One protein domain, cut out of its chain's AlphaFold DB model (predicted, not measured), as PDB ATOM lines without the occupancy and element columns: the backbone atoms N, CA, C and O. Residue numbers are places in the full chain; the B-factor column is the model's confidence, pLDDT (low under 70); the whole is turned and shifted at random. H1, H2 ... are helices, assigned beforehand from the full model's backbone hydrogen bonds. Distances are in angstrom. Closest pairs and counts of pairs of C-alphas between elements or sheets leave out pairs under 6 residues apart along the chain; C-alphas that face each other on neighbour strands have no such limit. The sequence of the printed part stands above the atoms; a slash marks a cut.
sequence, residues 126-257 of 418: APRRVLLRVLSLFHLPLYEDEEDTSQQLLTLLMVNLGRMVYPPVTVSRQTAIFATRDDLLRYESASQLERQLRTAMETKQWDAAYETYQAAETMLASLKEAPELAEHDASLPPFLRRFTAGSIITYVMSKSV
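AT A GLANCE: This is residues 126 to 257 of the 418 residues of a protein of Amphibalanus amphitrite (UniProt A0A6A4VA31). Three helices form a small bundle: H3 and H4 make a long hairpin, and H7 packs on both. H5 and H6 lie near the end of the bundle where H4 ends, while H1 and H2 lie loosely on the side of H3 away from H4, residues 126 to 131 of H1 sticking out, and a long link loops from H2 back to H3. The printed part has 132 residues, with seven named helices, H1 to H7 in chain order, and no named strand: all helix. It is compact, with a radius of gyration of the C-alphas of 16.3 A and spans of 45 by 37 by 30 A.

HOW THE PARTS SIT: H1, residues 126 to 138, and H2, residues 149 to 160, only just touch, with 3 pairs of C-alphas within 8 A, the closest Leu 135 and Gln 152 at 7.8 A. H3, residues 181 to 202, is apart from H2. H3 and H4, residues 206 to 224, touch as a hairpin at a shallow tilt of 26 degrees, opposite ways, C-alphas 197 and 209 being closest at 5.1 A. H5, residues 227 to 235, and H4 only just touch, only at the corner, with 3 pairs of C-alphas within 8 A, Leu 223 and Leu 229 closest at 7.2 A. H6, residues 238 to 241, is close to H5 but not clearly touching, C-alphas 233 and 241 being closest at 5.9 A. H7, residues 245 to 255, touches H3 the same way at a shallow tilt of 15 degrees, C-alphas 187 and 245 being closest at 4.3 A. H3, H4 and H7 are an up and down bundle, each running against the one before it. Every O i to N i+4 pair is within hydrogen-bond range in H1, H2, H3, H4, H5 and H7; H6 is too short for one.

IN THESE COORDINATES: H1 begins at C-alpha 126 (107.551, 35.227, -29.789) and is 19.1 A long; H2 is 16.9 A. H3 measures 31.7 A from C-alpha 181 (119.205, 25.611, -34.795), and H4 26.6 A. H5 is 12.4 A, H6 5.0 A and H7 15.7 A, ending at C-alpha 255 (99.743, 12.508, -49.854).

THE WHOLE: The farthest C-alphas, of Gly 162 and Glu 225, are 48.1 A apart. The printed part has no cut; the link from H2 to H3 is long, 20 residues. Residues 142 to 148 and 256 to 257 have pLDDT under 70.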
ATOM      1  N   ALA A 126     106.140  35.607 -29.743       84.38
ATOM      2  CA  ALA A 126     107.551  35.227 -29.789       84.38
ATOM      3  C   ALA A 126     107.964  34.288 -28.632       84.38
ATOM      4  O   ALA A 126     108.420  33.183 -28.935       84.38
ATOM      5  N   PRO A 127     107.735  34.621 -27.342       89.38
ATOM      6  CA  PRO A 127     107.994  33.691 -26.239       89.38
ATOM      7  C   PRO A 127     107.168  32.408 -26.342       89.38
ATOM      8  O   PRO A 127     107.687  31.317 -26.114       89.38
ATOM      9  N   ARG A 128     105.897  32.519 -26.757       84.56
ATOM     10  CA  ARG A 128     105.026  31.358 -26.968       84.56
ATOM     11  C   ARG A 128     105.623  30.381 -27.982       84.56
ATOM     12  O   ARG A 128     105.657  29.194 -27.694       84.56
ATOM     13  N   ARG A 129     106.120  30.853 -29.132       83.31
ATOM     14  CA  ARG A 129     106.757  29.988 -30.146       83.31
ATOM     15  C   ARG A 129     107.979  29.258 -29.598       83.31
ATOM     16  O   ARG A 129     108.150  28.080 -29.873       83.31
ATOM     17  N   VAL A 130     108.804  29.931 -28.795       88.25
ATOM     18  CA  VAL A 130     109.966  29.289 -28.162       88.25
ATOM     19  C   VAL A 130     109.514  28.173 -27.222       88.25
ATOM     20  O   VAL A 130     110.020  27.061 -27.329       88.25
ATOM     21  N   LEU A 131     108.532  28.433 -26.356       86.69
ATOM     22  CA  LEU A 131     108.001  27.425 -25.432       86.69
ATOM     23  C   LEU A 131     107.374  26.235 -26.162       86.69
ATOM     24  O   LEU A 131     107.611  25.096 -25.778       86.69
ATOM     25  N   LEU A 132     106.620  26.492 -27.234       84.19
ATOM     26  CA  LEU A 132     106.048  25.435 -28.067       84.19
ATOM     27  C   LEU A 132     107.136  24.582 -28.719       84.19
ATOM     28  O   LEU A 132     107.018  23.366 -28.722       84.19
ATOM     29  N   ARG A 133     108.234  25.188 -29.178       88.25
ATOM     30  CA  ARG A 133     109.376  24.439 -29.713       88.25
ATOM     31  C   ARG A 133     110.070  23.591 -28.648       88.25
ATOM     32  O   ARG A 133     110.436  22.458 -28.929       88.25
ATOM     33  N   VAL A 134     110.235  24.108 -27.426       87.94
ATOM     34  CA  VAL A 134     110.760  23.313 -26.298       87.94
ATOM     35  C   VAL A 134     109.840  22.129 -25.999       87.94
ATOM     36  O   VAL A 134     110.323  21.021 -25.787       87.94
ATOM     37  N   LEU A 135     108.526  22.344 -26.037       84.06
ATOM     38  CA  LEU A 135     107.541  21.283 -25.858       84.06
ATOM     39  C   LEU A 135     107.606  20.245 -26.995       84.06
ATOM     40  O   LEU A 135     107.617  19.053 -26.720       84.06
ATOM     41  N   SER A 136     107.765  20.664 -28.252       82.44
ATOM     42  CA  SER A 136     107.975  19.737 -29.375       82.44
ATOM     43  C   SER A 136     109.293  18.963 -29.281       82.44
ATOM     44  O   SER A 136     109.381  17.855 -29.780       82.44
ATOM     45  N   LEU A 137     110.333  19.492 -28.630       87.00
ATOM     46  CA  LEU A 137     111.564  18.728 -28.375       87.00
ATOM     47  C   LEU A 137     111.392  17.670 -27.277       87.00
ATOM     48  O   LEU A 137     112.187  16.732 -27.202       87.00
ATOM     49  N   PHE A 138     110.385  17.822 -26.416       81.25
ATOM     50  CA  PHE A 138     110.039  16.829 -25.404       81.25
ATOM     51  C   PHE A 138     109.380  15.594 -26.031       81.25
ATOM     52  O   PHE A 138     109.684  14.469 -25.634       81.25
ATOM     53  N   HIS A 139     108.529  15.817 -27.034       79.06
ATOM     54  CA  HIS A 139     107.908  14.788 -27.858       79.06
ATOM     55  C   HIS A 139     107.904  15.251 -29.317       79.06
ATOM     56  O   HIS A 139     107.103  16.114 -29.689       79.06
ATOM     57  N   LEU A 140     108.846  14.721 -30.105       81.62
ATOM     58  CA  LEU A 140     109.037  15.110 -31.501       81.62
ATOM     59  C   LEU A 140     107.825  14.659 -32.322       81.62
ATOM     60  O   LEU A 140     107.669  13.453 -32.496       81.62
ATOM     61  N   PRO A 141     106.991  15.591 -32.820       70.62
ATOM     62  CA  PRO A 141     105.761  15.233 -33.504       70.62
ATOM     63  C   PRO A 141     106.068  14.572 -34.849       70.62
ATOM     64  O   PRO A 141     106.727  15.159 -35.716       70.62
ATOM     65  N   LEU A 142     105.565  13.364 -35.042       69.94
ATOM     66  CA  LEU A 142     105.497  12.707 -36.336       69.94
ATOM     67  C   LEU A 142     104.128  12.931 -36.960       69.94
ATOM     68  O   LEU A 142     103.145  13.224 -36.293       69.94
ATOM     69  N   TYR A 143     104.065  12.766 -38.273       61.16
ATOM     70  CA  TYR A 143     102.817  12.820 -39.033       61.16
ATOM     71  C   TYR A 143     101.858  11.652 -38.723       61.16
ATOM     72  O   TYR A 143     100.729  11.637 -39.199       61.16
ATOM     73  N   GLU A 144     102.321  10.658 -37.963       61.66
ATOM     74  CA  GLU A 144     101.518   9.551 -37.419       61.66
ATOM     75  C   GLU A 144     100.899   9.924 -36.057       61.66
ATOM     76  O   GLU A 144     100.002   9.235 -35.566       61.66
ATOM     77  N   ASP A 145     101.366  11.015 -35.437       66.31
ATOM     78  CA  ASP A 145     100.907  11.441 -34.124       66.31
ATOM     79  C   ASP A 145      99.652  12.311 -34.249       66.31
ATOM     80  O   ASP A 145      99.690  13.478 -34.635       66.31
ATOM     81  N   GLU A 146      98.527  11.754 -33.810       58.28
ATOM     82  CA  GLU A 146      97.257  12.472 -33.619       58.28
ATOM     83  C   GLU A 146      97.270  13.390 -32.373       58.28
ATOM     84  O   GLU A 146      96.273  14.029 -32.032       58.28
ATOM     85  N   GLU A 147      98.372  13.415 -31.611       60.38
ATOM     86  CA  GLU A 147      98.446  14.156 -30.353       60.38
ATOM     87  C   GLU A 147      98.724  15.644 -30.564       60.38
ATOM     88  O   GLU A 147      99.842  16.083 -30.842       60.38
ATOM     89  N   ASP A 148      97.697  16.451 -30.311       66.25
ATOM     90  CA  ASP A 148      97.849  17.895 -30.240       66.25
ATOM     91  C   ASP A 148      98.680  18.338 -29.024       66.25
ATOM     92  O   ASP A 148      98.708  17.714 -27.961       66.25
ATOM     93  N   THR A 149      99.271  19.529 -29.132       70.69
ATOM     94  CA  THR A 149     100.035  20.209 -28.067       70.69
ATOM     95  C   THR A 149      99.313  20.234 -26.708       70.69
ATOM     96  O   THR A 149      99.945  20.172 -25.653       70.69
ATOM     97  N   SER A 150      97.981  20.325 -26.718       70.38
ATOM     98  CA  SER A 150      97.152  20.308 -25.507       70.38
ATOM     99  C   SER A 150      97.255  18.982 -24.748       70.38
ATOM    100  O   SER A 150      97.321  18.993 -23.519       70.38
ATOM    101  N   GLN A 151      97.311  17.856 -25.466       71.88
ATOM    102  CA  GLN A 151      97.463  16.531 -24.866       71.88
ATOM    103  C   GLN A 151      98.859  16.367 -24.266       71.88
ATOM    104  O   GLN A 151      98.984  15.916 -23.133       71.88
ATOM    105  N   GLN A 152      99.899  16.860 -24.941       75.69
ATOM    106  CA  GLN A 152     101.273  16.830 -24.420       75.69
ATOM    107  C   GLN A 152     101.409  17.581 -23.082       75.69
ATOM    108  O   GLN A 152     102.041  17.097 -22.142       75.69
ATOM    109  N   LEU A 153     100.779  18.755 -22.967       81.25
ATOM    110  CA  LEU A 153     100.754  19.524 -21.717       81.25
ATOM    111  C   LEU A 153      99.972  18.810 -20.609       81.25
ATOM    112  O   LEU A 153     100.389  18.842 -19.449       81.25
ATOM    113  N   LEU A 154      98.855  18.163 -20.952       81.31
ATOM    114  CA  LEU A 154      98.086  17.362 -20.005       81.31
ATOM    115  C   LEU A 154      98.910  16.173 -19.496       81.31
ATOM    116  O   LEU A 154      98.954  15.938 -18.291       81.31
ATOM    117  N   THR A 155      99.616  15.478 -20.383       79.44
ATOM    118  CA  THR A 155     100.519  14.373 -20.048       79.44
ATOM    119  C   THR A 155     101.608  14.829 -19.076       79.44
ATOM    120  O   THR A 155     101.771  14.236 -18.011       79.44
ATOM    121  N   LEU A 156     102.283  15.949 -19.359       81.44
ATOM    122  CA  LEU A 156     103.266  16.552 -18.449       81.44
ATOM    123  C   LEU A 156     102.681  16.874 -17.067       81.44
ATOM    124  O   LEU A 156     103.302  16.599 -16.038       81.44
ATOM    125  N   LEU A 157     101.470  17.436 -17.026       84.06
ATOM    126  CA  LEU A 157     100.772  17.716 -15.774       84.06
ATOM    127  C   LEU A 157     100.469  16.425 -15.001       84.06
ATOM    128  O   LEU A 157     100.670  16.378 -13.788       84.06
ATOM    129  N   MET A 158     100.020  15.374 -15.684       81.94
ATOM    130  CA  MET A 158      99.707  14.083 -15.065       81.94
ATOM    131  C   MET A 158     100.944  13.416 -14.461       81.94
ATOM    132  O   MET A 158     100.834  12.803 -13.395       81.94
ATOM    133  N   VAL A 159     102.116  13.588 -15.079       83.94
ATOM    134  CA  VAL A 159     103.390  13.134 -14.504       83.94
ATOM    135  C   VAL A 159     103.758  13.932 -13.263       83.94
ATOM    136  O   VAL A 159     104.049  13.345 -12.224       83.94
ATOM    137  N   ASN A 160     103.672  15.263 -13.329       83.88
ATOM    138  CA  ASN A 160     103.970  16.129 -12.185       83.88
ATOM    139  C   ASN A 160     103.040  15.868 -10.990       83.88
ATOM    140  O   ASN A 160     103.446  16.015  -9.841       83.88
ATOM    141  N   LEU A 161     101.796  15.459 -11.250       87.00
ATOM    142  CA  LEU A 161     100.834  15.056 -10.222       87.00
ATOM    143  C   LEU A 161     101.054  13.624  -9.698       87.00
ATOM    144  O   LEU A 161     100.272  13.166  -8.866       87.00
ATOM    145  N   GLY A 162     102.051  12.892 -10.205       82.12
ATOM    146  CA  GLY A 162     102.314  11.493  -9.853       82.12
ATOM    147  C   GLY A 162     101.220  10.518 -10.302       82.12
ATOM    148  O   GLY A 162     101.169   9.384  -9.833       82.12
ATOM    149  N   ARG A 163     100.312  10.952 -11.189       82.31
ATOM    150  CA  ARG A 163      99.212  10.128 -11.725       82.31
ATOM    151  C   ARG A 163      99.619   9.329 -12.955       82.31
ATOM    152  O   ARG A 163      98.922   8.388 -13.321       82.31
ATOM    153  N   MET A 164     100.721   9.717 -13.581       79.94
ATOM    154  CA  MET A 164     101.348   9.012 -14.682       79.94
ATOM    155  C   MET A 164     102.815   8.823 -14.345       79.94
ATOM    156  O   MET A 164     103.482   9.750 -13.895       79.94
ATOM    157  N   VAL A 165     103.320   7.621 -14.557       80.94
ATOM    158  CA  VAL A 165     104.735   7.322 -14.381       80.94
ATOM    159  C   VAL A 165     105.144   6.482 -15.580       80.94
ATOM    160  O   VAL A 165     104.371   5.656 -16.059       80.94
ATOM    161  N   TYR A 166     106.326   6.760 -16.104       83.44
ATOM    162  CA  TYR A 166     106.844   6.120 -17.302       83.44
ATOM    163  C   TYR A 166     107.649   4.865 -16.951       83.44
ATOM    164  O   TYR A 166     108.126   4.747 -15.817       83.44
ATOM    165  N   PRO A 167     107.808   3.925 -17.899       85.19
ATOM    166  CA  PRO A 167     108.715   2.801 -17.729       85.19
ATOM    167  C   PRO A 167     110.123   3.294 -17.355       85.19
ATOM    168  O   PRO A 167     110.599   4.273 -17.938       85.19
ATOM    169  N   PRO A 168     110.801   2.652 -16.389       82.56
ATOM    170  CA  PRO A 168     112.155   3.033 -16.020       82.56
ATOM    171  C   PRO A 168     113.104   2.683 -17.171       82.56
ATOM    172  O   PRO A 168     113.395   1.515 -17.411       82.56
ATOM    173  N   VAL A 169     113.575   3.701 -17.892       86.81
ATOM    174  CA  VAL A 169     114.471   3.547 -19.046       86.81
ATOM    175  C   VAL A 169     115.780   4.289 -18.831       86.81
ATOM    176  O   VAL A 169     115.820   5.353 -18.211       86.81
ATOM    177  N   THR A 170     116.860   3.747 -19.390       88.12
ATOM    178  CA  THR A 170     118.146   4.449 -19.443       88.12
ATOM    179  C   THR A 170     118.195   5.298 -20.706       88.12
ATOM    180  O   THR A 170     118.135   4.778 -21.817       88.12
ATOM    181  N   VAL A 171     118.307   6.616 -20.543       91.31
ATOM    182  CA  VAL A 171     118.414   7.542 -21.675       91.31
ATOM    183  C   VAL A 171     119.832   7.496 -22.244       91.31
ATOM    184  O   VAL A 171     120.791   7.832 -21.554       91.31
ATOM    185  N   SER A 172     119.956   7.142 -23.524       90.38
ATOM    186  CA  SER A 172     121.234   7.078 -24.241       90.38
ATOM    187  C   SER A 172     121.129   7.854 -25.550       90.38
ATOM    188  O   SER A 172     120.475   7.420 -26.496       90.38
ATOM    189  N   ARG A 173     121.749   9.040 -25.589       92.38
ATOM    190  CA  ARG A 173     121.772   9.927 -26.761       92.38
ATOM    191  C   ARG A 173     123.176   9.925 -27.354       92.38
ATOM    192  O   ARG A 173     124.080  10.507 -26.762       92.38
ATOM    193  N   GLN A 174     123.348   9.294 -28.508       92.62
ATOM    194  CA  GLN A 174     124.622   9.257 -29.234       92.62
ATOM    195  C   GLN A 174     124.566  10.097 -30.508       92.62
ATOM    196  O   GLN A 174     125.544  10.751 -30.858       92.62
ATOM    197  N   THR A 175     123.400  10.148 -31.152       93.69
ATOM    198  CA  THR A 175     123.219  10.873 -32.413       93.69
ATOM    199  C   THR A 175     122.532  12.225 -32.191       93.69
ATOM    200  O   THR A 175     121.570  12.334 -31.420       93.69
ATOM    201  N   ALA A 176     122.993  13.277 -32.871       93.69
ATOM    202  CA  ALA A 176     122.309  14.568 -32.923       93.69
ATOM    203  C   ALA A 176     121.280  14.562 -34.066       93.69
ATOM    204  O   ALA A 176     121.659  14.510 -35.228       93.69
ATOM    205  N   ILE A 177     119.983  14.611 -33.739       94.38
ATOM    206  CA  ILE A 177     118.905  14.667 -34.748       94.38
ATOM    207  C   ILE A 177     118.982  15.991 -35.520       94.38
ATOM    208  O   ILE A 177     119.005  15.999 -36.746       94.38
ATOM    209  N   PHE A 178     119.084  17.103 -34.789       94.94
ATOM    210  CA  PHE A 178     119.272  18.445 -35.340       94.94
ATOM    211  C   PHE A 178     120.718  18.872 -35.082       94.94
ATOM    212  O   PHE A 178     121.117  18.968 -33.918       94.94
ATOM    213  N   ALA A 179     121.500  19.102 -36.137       91.81
ATOM    214  CA  ALA A 179     122.890  19.540 -36.004       91.81
ATOM    215  C   ALA A 179     122.965  21.031 -35.643       91.81
ATOM    216  O   ALA A 179     123.805  21.456 -34.850       91.81
ATOM    217  N   THR A 180     122.043  21.824 -36.186       93.88
ATOM    218  CA  THR A 180     121.967  23.269 -35.993       93.88
ATOM    219  C   THR A 180     120.574  23.714 -35.556       93.88
ATOM    220  O   THR A 180     119.575  23.001 -35.678       93.88
ATOM    221  N   ARG A 181     120.490  24.956 -35.064       93.75
ATOM    222  CA  ARG A 181     119.205  25.611 -34.795       93.75
ATOM    223  C   ARG A 181     118.336  25.679 -36.052       93.75
ATOM    224  O   ARG A 181     117.123  25.526 -35.944       93.75
ATOM    225  N   ASP A 182     118.942  25.905 -37.211       93.62
ATOM    226  CA  ASP A 182     118.208  26.054 -38.465       93.62
ATOM    227  C   ASP A 182     117.590  24.731 -38.923       93.62
ATOM    228  O   ASP A 182     116.495  24.746 -39.479       93.62
ATOM    229  N   ASP A 183     118.202  23.586 -38.598       92.94
ATOM    230  CA  ASP A 183     117.604  22.266 -38.852       92.94
ATOM    231  C   ASP A 183     116.311  22.078 -38.065       92.94
ATOM    232  O   ASP A 183     115.302  21.637 -38.615       92.94
ATOM    233  N   LEU A 184     116.316  22.482 -36.793       93.12
ATOM    234  CA  LEU A 184     115.127  22.430 -35.951       93.12
ATOM    235  C   LEU A 184     114.027  23.373 -36.464       93.12
ATOM    236  O   LEU A 184     112.853  23.013 -36.450       93.12
ATOM    237  N   LEU A 185     114.391  24.573 -36.929       93.06
ATOM    238  CA  LEU A 185     113.434  25.522 -37.510       93.06
ATOM    239  C   LEU A 185     112.842  25.012 -38.831       93.06
ATOM    240  O   LEU A 185     111.645  25.180 -39.075       93.06
ATOM    241  N   ARG A 186     113.662  24.378 -39.676       94.25
ATOM    242  CA  ARG A 186     113.212  23.735 -40.916       94.25
ATOM    243  C   ARG A 186     112.275  22.566 -40.628       94.25
ATOM    244  O   ARG A 186     111.219  22.488 -41.244       94.25
ATOM    245  N   TYR A 187     112.613  21.718 -39.657       93.81
ATOM    246  CA  TYR A 187     111.745  20.631 -39.205       93.81
ATOM    247  C   TYR A 187     110.401  21.150 -38.681       93.81
ATOM    248  O   TYR A 187     109.362  20.698 -39.147       93.81
ATOM    249  N   GLU A 188     110.396  22.157 -37.800       91.12
ATOM    250  CA  GLU A 188     109.158  22.770 -37.288       91.12
ATOM    251  C   GLU A 188     108.270  23.297 -38.424       91.12
ATOM    252  O   GLU A 188     107.051  23.104 -38.406       91.12
ATOM    253  N   SER A 189     108.890  23.942 -39.416       92.19
ATOM    254  CA  SER A 189     108.201  24.495 -40.583       92.19
ATOM    255  C   SER A 189     107.604  23.386 -41.459       92.19
ATOM    256  O   SER A 189     106.447  23.488 -41.862       92.19
ATOM    257  N   ALA A 190     108.340  22.293 -41.685       93.12
ATOM    258  CA  ALA A 190     107.838  21.114 -42.387       93.12
ATOM    259  C   ALA A 190     106.669  20.454 -41.634       93.12
ATOM    260  O   ALA A 190     105.637  20.168 -42.237       93.12
ATOM    261  N   SER A 191     106.777  20.275 -40.311       89.75
ATOM    262  CA  SER A 191     105.680  19.740 -39.492       89.75
ATOM    263  C   SER A 191     104.445  20.643 -39.513       89.75
ATOM    264  O   SER A 191     103.322  20.170 -39.378       89.75
ATOM    265  N   GLN A 192     104.625  21.962 -39.631       89.00
ATOM    266  CA  GLN A 192     103.503  22.886 -39.761       89.00
ATOM    267  C   GLN A 192     102.784  22.717 -41.103       89.00
ATOM    268  O   GLN A 192     101.555  22.697 -41.102       89.00
ATOM    269  N   LEU A 193     103.525  22.580 -42.206       91.00
ATOM    270  CA  LEU A 193     102.948  22.315 -43.529       91.00
ATOM    271  C   LEU A 193     102.176  20.993 -43.547       91.00
ATOM    272  O   LEU A 193     101.062  20.945 -44.054       91.00
ATOM    273  N   GLU A 194     102.726  19.945 -42.935       90.75
ATOM    274  CA  GLU A 194     102.045  18.654 -42.810       90.75
ATOM    275  C   GLU A 194     100.704  18.785 -42.074       90.75
ATOM    276  O   GLU A 194      99.667  18.415 -42.623       90.75
ATOM    277  N   ARG A 195     100.688  19.424 -40.896       87.19
ATOM    278  CA  ARG A 195      99.446  19.640 -40.136       87.19
ATOM    279  C   ARG A 195      98.428  20.483 -40.895       87.19
ATOM    280  O   ARG A 195      97.228  20.232 -40.793       87.19
ATOM    281  N   GLN A 196      98.892  21.504 -41.619       88.06
ATOM    282  CA  GLN A 196      98.035  22.346 -42.455       88.06
ATOM    283  C   GLN A 196      97.401  21.534 -43.583       88.06
ATOM    284  O   GLN A 196      96.188  21.620 -43.764       88.06
ATOM    285  N   LEU A 197      98.188  20.702 -44.273       89.25
ATOM    286  CA  LEU A 197      97.692  19.838 -45.339       89.25
ATOM    287  C   LEU A 197      96.668  18.843 -44.791       89.25
ATOM    288  O   LEU A 197      95.555  18.777 -45.305       89.25
ATOM    289  N   ARG A 198      97.006  18.131 -43.710       87.50
ATOM    290  CA  ARG A 198      96.108  17.174 -43.056       87.50
ATOM    291  C   ARG A 198      94.783  17.828 -42.653       87.50
ATOM    292  O   ARG A 198      93.720  17.343 -43.033       87.50
ATOM    293  N   THR A 199      94.837  18.978 -41.978       87.12
ATOM    294  CA  THR A 199      93.632  19.730 -41.576       87.12
ATOM    295  C   THR A 199      92.807  20.162 -42.793       87.12
ATOM    296  O   THR A 199      91.578  20.071 -42.781       87.12
ATOM    297  N   ALA A 200      93.455  20.635 -43.861       84.81
ATOM    298  CA  ALA A 200      92.774  21.046 -45.083       84.81
ATOM    299  C   ALA A 200      92.096  19.857 -45.785       84.81
ATOM    300  O   ALA A 200      90.951  19.982 -46.216       84.81
ATOM    301  N   MET A 201      92.747  18.691 -45.836       83.88
ATOM    302  CA  MET A 201      92.178  17.458 -46.393       83.88
ATOM    303  C   MET A 201      90.988  16.950 -45.561       83.88
ATOM    304  O   MET A 201      89.912  16.720 -46.112       83.88
ATOM    305  N   GLU A 202      91.126  16.861 -44.232       85.62
ATOM    306  CA  GLU A 202      90.050  16.458 -43.308       85.62
ATOM    307  C   GLU A 202      88.814  17.365 -43.423       85.62
ATOM    308  O   GLU A 202      87.670  16.900 -43.407       85.62
ATOM    309  N   THR A 203      89.037  18.674 -43.579       85.06
ATOM    310  CA  THR A 203      87.973  19.679 -43.728       85.06
ATOM    311  C   THR A 203      87.516  19.888 -45.175       85.06
ATOM    312  O   THR A 203      86.633  20.715 -45.417       85.06
ATOM    313  N   LYS A 204      88.062  19.121 -46.131       84.38
ATOM    314  CA  LYS A 204      87.761  19.183 -47.574       84.38
ATOM    315  C   LYS A 204      87.987  20.570 -48.197       84.38
ATOM    316  O   LYS A 204      87.293  20.962 -49.134       84.38
ATOM    317  N   GLN A 205      88.946  21.327 -47.671       79.38
ATOM    318  CA  GLN A 205      89.366  22.630 -48.187       79.38
ATOM    319  C   GLN A 205      90.473  22.446 -49.232       79.38
ATOM    320  O   GLN A 205      91.649  22.691 -48.965       79.38
ATOM    321  N   TRP A 206      90.092  21.998 -50.429       83.75
ATOM    322  CA  TRP A 206      91.037  21.606 -51.482       83.75
ATOM    323  C   TRP A 206      91.945  22.744 -51.963       83.75
ATOM    324  O   TRP A 206      93.123  22.504 -52.210       83.75
ATOM    325  N   ASP A 207      91.444  23.981 -52.019       81.81
ATOM    326  CA  ASP A 207      92.254  25.145 -52.407       81.81
ATOM    327  C   ASP A 207      93.388  25.397 -51.399       81.81
ATOM    328  O   ASP A 207      94.550  25.531 -51.778       81.81
ATOM    329  N   ALA A 208      93.076  25.372 -50.098       82.12
ATOM    330  CA  ALA A 208      94.065  25.537 -49.033       82.12
ATOM    331  C   ALA A 208      95.053  24.356 -48.970       82.12
ATOM    332  O   ALA A 208      96.239  24.548 -48.687       82.12
ATOM    333  N   ALA A 209      94.583  23.138 -49.261       86.19
ATOM    334  CA  ALA A 209      95.442  21.964 -49.391       86.19
ATOM    335  C   ALA A 209      96.441  22.136 -50.549       86.19
ATOM    336  O   ALA A 209      97.631  21.879 -50.376       86.19
ATOM    337  N   TYR A 210      95.980  22.643 -51.695       85.31
ATOM    338  CA  TYR A 210      96.821  22.894 -52.863       85.31
ATOM    339  C   TYR A 210      97.843  24.018 -52.627       85.31
ATOM    340  O   TYR A 210      99.014  23.861 -52.969       85.31
ATOM    341  N   GLU A 211      97.458  25.115 -51.969       87.62
ATOM    342  CA  GLU A 211      98.400  26.171 -51.558       87.62
ATOM    343  C   GLU A 211      99.482  25.632 -50.607       87.62
ATOM    344  O   GLU A 211     100.673  25.910 -50.773       87.62
ATOM    345  N   THR A 212      99.079  24.813 -49.630       88.19
ATOM    346  CA  THR A 212     100.012  24.169 -48.692       88.19
ATOM    347  C   THR A 212     100.965  23.222 -49.426       88.19
ATOM    348  O   THR A 212     102.160  23.177 -49.126       88.19
ATOM    349  N   TYR A 213     100.462  22.504 -50.430       87.75
ATOM    350  CA  TYR A 213     101.257  21.626 -51.278       87.75
ATOM    351  C   TYR A 213     102.310  22.394 -52.094       87.75
ATOM    352  O   TYR A 213     103.481  22.020 -52.080       87.75
ATOM    353  N   GLN A 214     101.952  23.518 -52.721       89.00
ATOM    354  CA  GLN A 214     102.918  24.366 -53.438       89.00
ATOM    355  C   GLN A 214     104.029  24.897 -52.515       89.00
ATOM    356  O   GLN A 214     105.205  24.977 -52.897       89.00
ATOM    357  N   ALA A 215     103.682  25.236 -51.270       92.12
ATOM    358  CA  ALA A 215     104.667  25.620 -50.263       92.12
ATOM    359  C   ALA A 215     105.609  24.450 -49.907       92.12
ATOM    360  O   ALA A 215     106.818  24.654 -49.765       92.12
ATOM    361  N   ALA A 216     105.087  23.223 -49.828       93.12
ATOM    362  CA  ALA A 216     105.887  22.017 -49.616       93.12
ATOM    363  C   ALA A 216     106.806  21.697 -50.810       93.12
ATOM    364  O   ALA A 216     107.966  21.347 -50.593       93.12
ATOM    365  N   GLU A 217     106.352  21.889 -52.052       91.94
ATOM    366  CA  GLU A 217     107.190  21.754 -53.256       91.94
ATOM    367  C   GLU A 217     108.359  22.741 -53.246       91.94
ATOM    368  O   GLU A 217     109.502  22.371 -53.524       91.94
ATOM    369  N   THR A 218     108.085  23.987 -52.858       94.81
ATOM    370  CA  THR A 218     109.111  25.026 -52.718       94.81
ATOM    371  C   THR A 218     110.142  24.631 -51.658       94.81
ATOM    372  O   THR A 218     111.350  24.736 -51.885       94.81
ATOM    373  N   MET A 219     109.687  24.116 -50.511       94.62
ATOM    374  CA  MET A 219     110.583  23.613 -49.470       94.62
ATOM    375  C   MET A 219     111.398  22.409 -49.961       94.62
ATOM    376  O   MET A 219     112.609  22.382 -49.749       94.62
ATOM    377  N   LEU A 220     110.785  21.453 -50.664       93.88
ATOM    378  CA  LEU A 220     111.484  20.297 -51.231       93.88
ATOM    379  C   LEU A 220     112.587  20.723 -52.205       93.88
ATOM    380  O   LEU A 220     113.679  20.158 -52.168       93.88
ATOM    381  N   ALA A 221     112.317  21.709 -53.064       93.94
ATOM    382  CA  ALA A 221     113.316  22.259 -53.972       93.94
ATOM    383  C   ALA A 221     114.510  22.834 -53.194       93.94
ATOM    384  O   ALA A 221     115.644  22.446 -53.462       93.94
ATOM    385  N   SER A 222     114.257  23.644 -52.157       94.00
ATOM    386  CA  SER A 222     115.334  24.192 -51.319       94.00
ATOM    387  C   SER A 222     116.152  23.116 -50.592       94.00
ATOM    388  O   SER A 222     117.366  23.241 -50.465       94.00
ATOM    389  N   LEU A 223     115.514  22.023 -50.154       92.81
ATOM    390  CA  LEU A 223     116.203  20.913 -49.490       92.81
ATOM    391  C   LEU A 223     117.100  20.134 -50.462       92.81
ATOM    392  O   LEU A 223     118.165  19.672 -50.069       92.81
ATOM    393  N   LYS A 224     116.697  20.011 -51.734       91.94
ATOM    394  CA  LYS A 224     117.502  19.360 -52.782       91.94
ATOM    395  C   LYS A 224     118.752  20.158 -53.158       91.94
ATOM    396  O   LYS A 224     119.730  19.562 -53.598       91.94
ATOM    397  N   GLU A 225     118.725  21.477 -52.994       92.81
ATOM    398  CA  GLU A 225     119.871  22.354 -53.270       92.81
ATOM    399  C   GLU A 225     120.931  22.339 -52.155       92.81
ATOM    400  O   GLU A 225     122.042  22.825 -52.365       92.81
ATOM    401  N   ALA A 226     120.627  21.750 -50.994       92.00
ATOM    402  CA  ALA A 226     121.507  21.696 -49.829       92.00
ATOM    403  C   ALA A 226     122.049  20.264 -49.592       92.00
ATOM    404  O   ALA A 226     121.473  19.508 -48.803       92.00
ATOM    405  N   PRO A 227     123.163  19.861 -50.240       89.38
ATOM    406  CA  PRO A 227     123.692  18.494 -50.147       89.38
ATOM    407  C   PRO A 227     124.116  18.108 -48.723       89.38
ATOM    408  O   PRO A 227     123.945  16.962 -48.320       89.38
ATOM    409  N   GLU A 228     124.580  19.074 -47.934       91.69
ATOM    410  CA  GLU A 228     124.938  18.907 -46.520       91.69
ATOM    411  C   GLU A 228     123.777  18.385 -45.654       91.69
ATOM    412  O   GLU A 228     123.989  17.582 -44.745       91.69
ATOM    413  N   LEU A 229     122.536  18.775 -45.969       90.56
ATOM    414  CA  LEU A 229     121.350  18.281 -45.270       90.56
ATOM    415  C   LEU A 229     121.047  16.832 -45.649       90.56
ATOM    416  O   LEU A 229     120.702  16.030 -44.788       90.56
ATOM    417  N   ALA A 230     121.213  16.484 -46.925       89.81
ATOM    418  CA  ALA A 230     121.026  15.114 -47.392       89.81
ATOM    419  C   ALA A 230     122.084  14.164 -46.803       89.81
ATOM    420  O   ALA A 230     121.753  13.042 -46.422       89.81
ATOM    421  N   GLU A 231     123.336  14.615 -46.688       92.56
ATOM    422  CA  GLU A 231     124.413  13.866 -46.033       92.56
ATOM    423  C   GLU A 231     124.132  13.655 -44.538       92.56
ATOM    424  O   GLU A 231     124.257  12.532 -44.041       92.56
ATOM    425  N   HIS A 232     123.686  14.702 -43.832       93.88
ATOM    426  CA  HIS A 232     123.278  14.596 -42.429       93.88
ATOM    427  C   HIS A 232     122.113  13.617 -42.254       93.88
ATOM    428  O   HIS A 232     122.224  12.671 -41.475       93.88
ATOM    429  N   ASP A 233     121.037  13.763 -43.030       93.12
ATOM    430  CA  ASP A 233     119.872  12.872 -42.986       93.12
ATOM    431  C   ASP A 233     120.264  11.411 -43.272       93.12
ATOM    432  O   ASP A 233     119.780  10.486 -42.609       93.12
ATOM    433  N   ALA A 234     121.174  11.181 -44.226       92.50
ATOM    434  CA  ALA A 234     121.694   9.854 -44.551       92.50
ATOM    435  C   ALA A 234     122.532   9.250 -43.412       92.50
ATOM    436  O   ALA A 234     122.481   8.034 -43.209       92.50
ATOM    437  N   SER A 235     123.248  10.080 -42.647       94.12
ATOM    438  CA  SER A 235     124.027   9.645 -41.480       94.12
ATOM    439  C   SER A 235     123.154   9.173 -40.309       94.12
ATOM    440  O   SER A 235     123.599   8.366 -39.489       94.12
ATOM    441  N   LEU A 236     121.897   9.631 -40.238       94.81
ATOM    442  CA  LEU A 236     120.967   9.238 -39.184       94.81
ATOM    443  C   LEU A 236     120.467   7.794 -39.378       94.81
ATOM    444  O   LEU A 236     120.128   7.395 -40.501       94.81
ATOM    445  N   PRO A 237     120.308   7.024 -38.282       93.12
ATOM    446  CA  PRO A 237     119.573   5.765 -38.304       93.12
ATOM    447  C   PRO A 237     118.144   5.947 -38.850       93.12
ATOM    448  O   PRO A 237     117.528   6.984 -38.583       93.12
ATOM    449  N   PRO A 238     117.552   4.946 -39.533       89.88
ATOM    450  CA  PRO A 238     116.226   5.080 -40.151       89.88
ATOM    451  C   PRO A 238     115.118   5.553 -39.197       89.88
ATOM    452  O   PRO A 238     114.268   6.359 -39.570       89.88
ATOM    453  N   PHE A 239     115.143   5.099 -37.942       91.12
ATOM    454  CA  PHE A 239     114.172   5.493 -36.918       91.12
ATOM    455  C   PHE A 239     114.378   6.910 -36.360       91.12
ATOM    456  O   PHE A 239     113.472   7.440 -35.727       91.12
ATOM    457  N   LEU A 240     115.531   7.544 -36.604       93.88
ATOM    458  CA  LEU A 240     115.758   8.962 -36.302       93.88
ATOM    459  C   LEU A 240     115.566   9.860 -37.526       93.88
ATOM    460  O   LEU A 240     115.151  11.006 -37.378       93.88
ATOM    461  N   ARG A 241     115.823   9.341 -38.732       93.19
ATOM    462  CA  ARG A 241     115.674  10.077 -39.997       93.19
ATOM    463  C   ARG A 241     114.251  10.599 -40.218       93.19
ATOM    464  O   ARG A 241     114.067  11.634 -40.840       93.19
ATOM    465  N   ARG A 242     113.241   9.941 -39.642       91.75
ATOM    466  CA  ARG A 242     111.843  10.415 -39.653       91.75
ATOM    467  C   ARG A 242     111.629  11.784 -38.991       91.75
ATOM    468  O   ARG A 242     110.650  12.456 -39.291       91.75
ATOM    469  N   PHE A 243     112.552  12.219 -38.131       93.31
ATOM    470  CA  PHE A 243     112.513  13.522 -37.463       93.31
ATOM    471  C   PHE A 243     113.268  14.620 -38.231       93.31
ATOM    472  O   PHE A 243     113.679  15.615 -37.638       93.31
ATOM    473  N   THR A 244     113.478  14.452 -39.540       94.62
ATOM    474  CA  THR A 244     114.100  15.471 -40.396       94.62
ATOM    475  C   THR A 244     113.059  16.169 -41.264       94.62
ATOM    476  O   THR A 244     112.000  15.621 -41.581       94.62
ATOM    477  N   ALA A 245     113.364  17.402 -41.679       94.31
ATOM    478  CA  ALA A 245     112.505  18.150 -42.595       94.31
ATOM    479  C   ALA A 245     112.314  17.400 -43.926       94.31
ATOM    480  O   ALA A 245     111.205  17.365 -44.454       94.31
ATOM    481  N   GLY A 246     113.371  16.749 -44.429       93.31
ATOM    482  CA  GLY A 246     113.319  15.956 -45.655       93.31
ATOM    483  C   GLY A 246     112.334  14.794 -45.560       93.31
ATOM    484  O   GLY A 246     111.550  14.590 -46.487       93.31
ATOM    485  N   SER A 247     112.299  14.082 -44.430       92.56
ATOM    486  CA  SER A 247     111.341  12.990 -44.235       92.56
ATOM    487  C   SER A 247     109.896  13.485 -44.193       92.56
ATOM    488  O   SER A 247     109.035  12.895 -44.842       92.56
ATOM    489  N   ILE A 248     109.622  14.576 -43.468       92.94
ATOM    490  CA  ILE A 248     108.262  15.128 -43.374       92.94
ATOM    491  C   ILE A 248     107.784  15.623 -44.734       92.94
ATOM    492  O   ILE A 248     106.686  15.281 -45.157       92.94
ATOM    493  N   ILE A 249     108.600  16.399 -45.447       93.38
ATOM    494  CA  ILE A 249     108.206  16.907 -46.763       93.38
ATOM    495  C   ILE A 249     108.025  15.760 -47.753       93.38
ATOM    496  O   ILE A 249     107.069  15.773 -48.518       93.38
ATOM    497  N   THR A 250     108.856  14.718 -47.697       91.50
ATOM    498  CA  THR A 250     108.636  13.507 -48.503       91.50
ATOM    499  C   THR A 250     107.276  12.865 -48.207       91.50
ATOM    500  O   THR A 250     106.563  12.495 -49.137       91.50
ATOM    501  N   TYR A 251     106.874  12.791 -46.934       90.38
ATOM    502  CA  TYR A 251     105.545  12.309 -46.550       90.38
ATOM    503  C   TYR A 251     104.423  13.213 -47.077       90.38
ATOM    504  O   TYR A 251     103.487  12.714 -47.699       90.38
ATOM    505  N   VAL A 252     104.538  14.533 -46.912       90.00
ATOM    506  CA  VAL A 252     103.577  15.516 -47.444       90.00
ATOM    507  C   VAL A 252     103.394  15.334 -48.952       90.00
ATOM    508  O   VAL A 252     102.271  15.266 -49.444       90.00
ATOM    509  N   MET A 253     104.495  15.156 -49.680       87.81
ATOM    510  CA  MET A 253     104.487  14.906 -51.122       87.81
ATOM    511  C   MET A 253     103.920  13.534 -51.501       87.81
ATOM    512  O   MET A 253     103.483  13.356 -52.629       87.81
ATOM    513  N   SER A 254     103.906  12.552 -50.596       86.88
ATOM    514  CA  SER A 254     103.258  11.256 -50.848       86.88
ATOM    515  C   SER A 254     101.730  11.342 -50.778       86.88
ATOM    516  O   SER A 254     101.042  10.576 -51.447       86.88
ATOM    517  N   LYS A 255     101.192  12.301 -50.010       80.06
ATOM    518  CA  LYS A 255      99.743  12.508 -49.854       80.06
ATOM    519  C   LYS A 255      99.091  13.183 -51.054       80.06
ATOM    520  O   LYS A 255      97.906  12.979 -51.283       80.06
ATOM    521  N   SER A 256      99.852  13.919 -51.861       62.19
ATOM    522  CA  SER A 256      99.360  14.455 -53.137       62.19
ATOM    523  C   SER A 256      99.250  13.401 -54.242       62.19
ATOM    524  O   SER A 256      98.729  13.695 -55.315       62.19
ATOM    525  N   VAL A 257      99.728  12.177 -53.987       52.66
ATOM    526  CA  VAL A 257      99.633  11.030 -54.900       52.66
ATOM    527  C   VAL A 257      98.422  10.158 -54.557       52.66
ATOM    528  O   VAL A 257      98.365   9.019 -55.007       52.66
TER     529      VAL A 257